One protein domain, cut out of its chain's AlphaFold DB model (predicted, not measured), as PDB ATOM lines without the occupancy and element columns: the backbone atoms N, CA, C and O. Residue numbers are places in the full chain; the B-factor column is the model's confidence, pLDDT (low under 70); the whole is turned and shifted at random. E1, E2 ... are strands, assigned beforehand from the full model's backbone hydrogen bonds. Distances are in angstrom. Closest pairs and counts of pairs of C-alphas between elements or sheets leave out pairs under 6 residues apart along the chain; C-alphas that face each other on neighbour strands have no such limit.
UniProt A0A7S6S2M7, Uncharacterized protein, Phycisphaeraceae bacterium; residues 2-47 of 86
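Overview. This is residues 2 to 47 of the 86 residues of an uncharacterized protein of Phycisphaeraceae bacterium (UniProt A0A7S6S2M7). A long, bent hairpin of two strands, E2 and E3, is the main feature of this domain, with the short strand E1 added beside the first residues of E2; the three form one narrow, curved sheet, and a long loop, residues 11 to 24, joins E1 to E2. The tip of the hairpin, residues 34 to 39, sticks out at one end, and residues 15 to 20 of the long loop between E1 and E2 stick out at the other. The printed part has 46 residues with no named helix and three named strands, E1, E2 and E3 along the chain; the sheet's order is E1, E2, E3, antiparallel throughout, and the class is all strand. The whole is loose, with a radius of gyration of the C-alphas of 12.4 A, and elongated, spanning 35 by 22 by 16 A.

Along the chain. E2, residues 25 to 35, is the longest strand and measures 27.2 A from first to last C-alpha; it begins with C-alpha 25 at (135.910, 220.091, 267.028) and bends by 68 degrees at residue 30. E3, residues 38 to 46, measures 21.7 A, bends by 69 degrees at residue 43 and ends with C-alpha 46 at (139.234, 216.746, 274.580). E1, residues 7 to 10, measures 9.9 A and begins with C-alpha 7 at (128.945, 219.035, 273.080).

Arrangement. E2 is the inner strand of the sheet, and E1 and E3 are its edge strands. E2 and E3 are an antiparallel hairpin with a tight link, their directions 165 degrees apart. C-alphas 30 and 43, at the two bends, face each other at 4.6 A. Between these strands N 33 and O 40 are 2.8 A apart and N 29 and O 44 are 3.0 A apart, both within hydrogen-bond range. E1 and E2 are also an antiparallel hairpin, with a long link; C-alphas 8 and 27 face each other at 4.4 A. Here N 9 and O 26 are within hydrogen-bond range at 2.7 A, as are N 28 and O 7 at 2.9 A. E1 and E3 are only just apart, their closest C-alphas 8.4 A from each other. The three strands together are only just strongly twisted, with C-alphas up to 4.4 A off the best plane.

Size, cuts and confidence. The C-alphas of Pro 20 and Gly 37 are the two farthest apart, at 35.2 A. Without residues 15 to 20 and 34 to 39, which stand free, the body spans 28 by 16 by 16 A. The long link, residues 11 to 24, has no named element. The printed part has no cut. Its mean pLDDT is 71.0, with residues 2 to 3 and 11 to 25 under 70.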
ATOM      1  N   GLN A   2     131.429 230.203 275.416       64.88
ATOM      2  CA  GLN A   2     130.744 229.461 276.479       64.88
ATOM      3  C   GLN A   2     130.951 227.962 276.234       64.88
ATOM      4  O   GLN A   2     130.564 227.455 275.183       64.88
ATOM      5  N   ILE A   3     131.614 227.273 277.162       65.88
ATOM      6  CA  ILE A   3     131.823 225.825 277.091       65.88
ATOM      7  C   ILE A   3     130.540 225.155 277.592       65.88
ATOM      8  O   ILE A   3     130.117 225.389 278.720       65.88
ATOM      9  N   VAL A   4     129.900 224.351 276.740       74.94
ATOM     10  CA  VAL A   4     128.696 223.589 277.097       74.94
ATOM     11  C   VAL A   4     129.083 222.115 277.201       74.94
ATOM     12  O   VAL A   4     129.420 221.523 276.173       74.94
ATOM     13  N   PRO A   5     129.061 221.513 278.406       75.19
ATOM     14  CA  PRO A   5     129.414 220.109 278.586       75.19
ATOM     15  C   PRO A   5     128.568 219.172 277.712       75.19
ATOM     16  O   PRO A   5     127.379 219.408 277.497       75.19
ATOM     17  N   GLY A   6     129.180 218.096 277.217       74.69
ATOM     18  CA  GLY A   6     128.517 217.090 276.385       74.69
ATOM     19  C   GLY A   6     128.410 217.454 274.903       74.69
ATOM     20  O   GLY A   6     127.787 216.718 274.142       74.69
ATOM     21  N   ARG A   7     128.993 218.579 274.473       75.88
ATOM     22  CA  ARG A   7     128.945 219.035 273.080       75.88
ATOM     23  C   ARG A   7     130.333 219.192 272.490       75.88
ATOM     24  O   ARG A   7     131.304 219.480 273.182       75.88
ATOM     25  N   PHE A   8     130.395 219.041 271.175       76.56
ATOM     26  CA  PHE A   8     131.548 219.460 270.402       76.56
ATOM     27  C   PHE A   8     131.554 220.988 270.266       76.56
ATOM     28  O   PHE A   8     130.520 221.602 270.001       76.56
ATOM     29  N   VAL A   9     132.714 221.599 270.481       74.12
ATOM     30  CA  VAL A   9     132.939 223.039 270.452       74.12
ATOM     31  C   VAL A   9     134.161 223.326 269.593       74.12
ATOM     32  O   VAL A   9     135.232 222.744 269.775       74.12
ATOM     33  N   ARG A  10     134.007 224.262 268.660       73.62
ATOM     34  CA  ARG A  10     135.103 224.720 267.817       73.62
ATOM     35  C   ARG A  10     135.949 225.732 268.579       73.62
ATOM     36  O   ARG A  10     135.484 226.828 268.887       73.62
ATOM     37  N   VAL A  11     137.196 225.371 268.865       67.81
ATOM     38  CA  VAL A  11     138.153 226.258 269.535       67.81
ATOM     39  C   VAL A  11     138.900 227.065 268.470       67.81
ATOM     40  O   VAL A  11     139.415 226.475 267.519       67.81
ATOM     41  N   PRO A  12     138.974 228.403 268.578       66.31
ATOM     42  CA  PRO A  12     139.768 229.205 267.657       66.31
ATOM     43  C   PRO A  12     141.254 228.831 267.750       66.31
ATOM     44  O   PRO A  12     141.824 228.874 268.837       66.31
ATOM     45  N   ASN A  13     141.891 228.546 266.612       66.94
ATOM     46  CA  ASN A  13     143.343 228.366 266.504       66.94
ATOM     47  C   ASN A  13     144.070 229.712 266.656       66.94
ATOM     48  O   ASN A  13     144.526 230.307 265.677       66.94
ATOM     49  N   LYS A  14     144.090 230.256 267.871       59.75
ATOM     50  CA  LYS A  14     144.797 231.492 268.209       59.75
ATOM     51  C   LYS A  14     145.842 231.187 269.290       59.75
ATOM     52  O   LYS A  14     145.620 230.288 270.104       59.75
ATOM     53  N   PRO A  15     146.973 231.912 269.319       52.97
ATOM     54  CA  PRO A  15     147.967 231.773 270.383       52.97
ATOM     55  C   PRO A  15     147.316 231.834 271.780       52.97
ATOM     56  O   PRO A  15     146.371 232.610 271.955       52.97
ATOM     57  N   PRO A  16     147.779 231.042 272.768       55.72
ATOM     58  CA  PRO A  16     149.004 230.228 272.783       55.72
ATOM     59  C   PRO A  16     148.854 228.810 272.193       55.72
ATOM     60  O   PRO A  16     149.838 228.084 272.095       55.72
ATOM     61  N   TYR A  17     147.652 228.410 271.772       55.22
ATOM     62  CA  TYR A  17     147.367 227.069 271.249       55.22
ATOM     63  C   TYR A  17     147.476 227.042 269.719       55.22
ATOM     64  O   TYR A  17     146.497 226.794 269.020       55.22
ATOM     65  N   GLN A  18     148.666 227.333 269.187       52.81
ATOM     66  CA  GLN A  18     148.948 227.145 267.762       52.81
ATOM     67  C   GLN A  18     149.329 225.688 267.510       52.81
ATOM     68  O   GLN A  18     150.448 225.272 267.797       52.81
ATOM     69  N   HIS A  19     148.410 224.907 266.947       54.94
ATOM     70  CA  HIS A  19     148.750 223.603 266.380       54.94
ATOM     71  C   HIS A  19     148.340 223.587 264.893       54.94
ATOM     72  O   HIS A  19     147.250 224.042 264.553       54.94
ATOM     73  N   PRO A  20     149.179 223.109 263.958       50.91
ATOM     74  CA  PRO A  20     148.893 223.184 262.517       50.91
ATOM     75  C   PRO A  20     147.633 222.410 262.083       50.91
ATOM     76  O   PRO A  20     147.050 222.711 261.049       50.91
ATOM     77  N   ALA A  21     147.158 221.472 262.909       56.09
ATOM     78  CA  ALA A  21     145.875 220.784 262.735       56.09
ATOM     79  C   ALA A  21     144.691 221.407 263.516       56.09
ATOM     80  O   ALA A  21     143.630 220.797 263.554       56.09
ATOM     81  N   ALA A  22     144.855 222.560 264.183       52.47
ATOM     82  CA  ALA A  22     144.007 223.058 265.286       52.47
ATOM     83  C   ALA A  22     142.642 223.652 264.907       52.47
ATOM     84  O   ALA A  22     142.212 224.660 265.460       52.47
ATOM     85  N   SER A  23     141.896 222.996 264.033       55.75
ATOM     86  CA  SER A  23     140.445 223.143 264.105       55.75
ATOM     87  C   SER A  23     139.726 221.794 264.107       55.75
ATOM     88  O   SER A  23     138.749 221.670 263.367       55.75
ATOM     89  N   PRO A  24     140.141 220.777 264.899       62.66
ATOM     90  CA  PRO A  24     139.208 219.711 265.201       62.66
ATOM     91  C   PRO A  24     138.151 220.269 266.158       62.66
ATOM     92  O   PRO A  24     138.449 221.088 267.031       62.66
ATOM     93  N   ASP A  25     136.909 219.832 266.006       68.88
ATOM     94  CA  ASP A  25     135.910 220.091 267.028       68.88
ATOM     95  C   ASP A  25     136.335 219.374 268.320       68.88
ATOM     96  O   ASP A  25     136.576 218.162 268.325       68.88
ATOM     97  N   TYR A  26     136.468 220.121 269.416       73.81
ATOM     98  CA  TYR A  26     136.842 219.579 270.721       73.81
ATOM     99  C   TYR A  26     135.588 219.194 271.485       73.81
ATOM    100  O   TYR A  26     134.614 219.933 271.495       73.81
ATOM    101  N   PHE A  27     135.603 218.067 272.177       74.38
ATOM    102  CA  PHE A  27     134.526 217.715 273.082       74.38
ATOM    103  C   PHE A  27     134.695 218.442 274.411       74.38
ATOM    104  O   PHE A  27     135.689 218.257 275.115       74.38
ATOM    105  N   ALA A  28     133.707 219.261 274.742       78.44
ATOM    106  CA  ALA A  28     133.610 219.944 276.014       78.44
ATOM    107  C   ALA A  28     133.022 219.016 277.075       78.44
ATOM    108  O   ALA A  28     131.943 218.450 276.898       78.44
ATOM    109  N   THR A  29     133.694 218.901 278.213       78.31
ATOM    110  CA  THR A  29     133.184 218.166 279.374       78.31
ATOM    111  C   THR A  29     133.627 218.829 280.667       78.31
ATOM    112  O   THR A  29     134.546 219.641 280.667       78.31
ATOM    113  N   ARG A  30     132.998 218.462 281.780       78.56
ATOM    114  CA  ARG A  30     133.533 218.753 283.111       78.56
ATOM    115  C   ARG A  30     134.355 217.571 283.577       78.56
ATOM    116  O   ARG A  30     133.898 216.433 283.485       78.56
ATOM    117  N   GLY A  31     135.562 217.851 284.041       75.06
ATOM    118  CA  GLY A  31     136.449 216.850 284.608       75.06
ATOM    119  C   GLY A  31     136.922 217.254 285.992       75.06
ATOM    120  O   GLY A  31     136.971 218.435 286.338       75.06
ATOM    121  N   GLU A  32     137.261 216.247 286.785       80.94
ATOM    122  CA  GLU A  32     137.989 216.422 288.031       80.94
ATOM    123  C   GLU A  32     139.488 216.313 287.739       80.94
ATOM    124  O   GLU A  32     139.940 215.363 287.098       80.94
ATOM    125  N   VAL A  33     140.251 217.300 288.199       78.19
ATOM    126  CA  VAL A  33     141.711 217.297 288.158       78.19
ATOM    127  C   VAL A  33     142.217 217.153 289.585       78.19
ATOM    128  O   VAL A  33     141.868 217.952 290.456       78.19
ATOM    129  N   VAL A  34     143.046 216.132 289.803       81.81
ATOM    130  CA  VAL A  34     143.699 215.867 291.085       81.81
ATOM    131  C   VAL A  34     145.199 216.100 290.925       81.81
ATOM    132  O   VAL A  34     145.865 215.364 290.197       81.81
ATOM    133  N   CYS A  35     145.732 217.120 291.598       78.75
ATOM    134  CA  CYS A  35     147.164 217.435 291.629       78.75
ATOM    135  C   CYS A  35     147.596 217.698 293.072       78.75
ATOM    136  O   CYS A  35     146.980 218.516 293.751       78.75
ATOM    137  N   ASP A  36     148.635 217.007 293.547       82.69
ATOM    138  CA  ASP A  36     149.194 217.157 294.902       82.69
ATOM    139  C   ASP A  36     148.139 217.121 296.026       82.69
ATOM    140  O   ASP A  36     148.147 217.927 296.955       82.69
ATOM    141  N   GLY A  37     147.168 216.207 295.914       83.00
ATOM    142  CA  GLY A  37     146.076 216.057 296.884       83.00
ATOM    143  C   GLY A  37     145.011 217.159 296.831       83.00
ATOM    144  O   GLY A  37     144.091 217.159 297.646       83.00
ATOM    145  N   ARG A  38     145.096 218.093 295.879       75.75
ATOM    146  CA  ARG A  38     144.056 219.094 295.619       75.75
ATOM    147  C   ARG A  38     143.136 218.613 294.513       75.75
ATOM    148  O   ARG A  38     143.599 218.179 293.463       75.75
ATOM    149  N   HIS A  39     141.841 218.746 294.765       87.69
ATOM    150  CA  HIS A  39     140.775 218.371 293.849       87.69
ATOM    151  C   HIS A  39     140.139 219.645 293.294       87.69
ATOM    152  O   HIS A  39     139.715 220.513 294.060       87.69
ATOM    153  N   ALA A  40     140.080 219.770 291.971       82.12
ATOM    154  CA  ALA A  40     139.408 220.875 291.300       82.12
ATOM    155  C   ALA A  40     138.525 220.351 290.167       82.12
ATOM    156  O   ALA A  40     138.958 219.545 289.345       82.12
ATOM    157  N   THR A  41     137.285 220.834 290.099       82.56
ATOM    158  CA  THR A  41     136.410 220.598 288.946       82.56
ATOM    159  C   THR A  41     136.634 221.700 287.924       82.56
ATOM    160  O   THR A  41     136.471 222.878 288.243       82.56
ATOM    161  N   LEU A  42     136.998 221.325 286.702       78.81
ATOM    162  CA  LEU A  42     137.326 222.258 285.628       78.81
ATOM    163  C   LEU A  42     136.583 221.883 284.344       78.81
ATOM    164  O   LEU A  42     136.301 220.710 284.079       78.81
ATOM    165  N   ASP A  43     136.291 222.892 283.526       78.44
ATOM    166  CA  ASP A  43     135.841 222.672 282.156       78.44
ATOM    167  C   ASP A  43     137.048 222.234 281.310       78.44
ATOM    168  O   ASP A  43     138.078 222.907 281.256       78.44
ATOM    169  N   MET A  44     136.925 221.080 280.662       73.12
ATOM    170  CA  MET A  44     137.979 220.426 279.895       73.12
ATOM    171  C   MET A  44     137.579 220.285 278.429       73.12
ATOM    172  O   MET A  44     136.407 220.099 278.091       73.12
ATOM    173  N   LEU A  45     138.583 220.330 277.558       76.94
ATOM    174  CA  LEU A  45     138.440 220.158 276.118       76.94
ATOM    175  C   LEU A  45     139.261 218.948 275.683       76.94
ATOM    176  O   LEU A  45     140.473 218.924 275.873       76.94
ATOM    177  N   PHE A  46     138.598 217.959 275.089       74.19
ATOM    178  CA  PHE A  46     139.234 216.746 274.580       74.19
ATOM    179  C   PHE A  46     139.157 216.689 273.063       74.19
ATOM    180  O   PHE A  46     138.135 217.005 272.458       74.19
ATOM    181  N   THR A  47     140.220 216.226 272.426       78.81
ATOM    182  CA  THR A  47     140.187 215.884 271.005       78.81
ATOM    183  C   THR A  47     139.342 214.620 270.774       78.81
ATOM    184  O   THR A  47     139.251 213.749 271.651       78.81
TER     185      THR A  47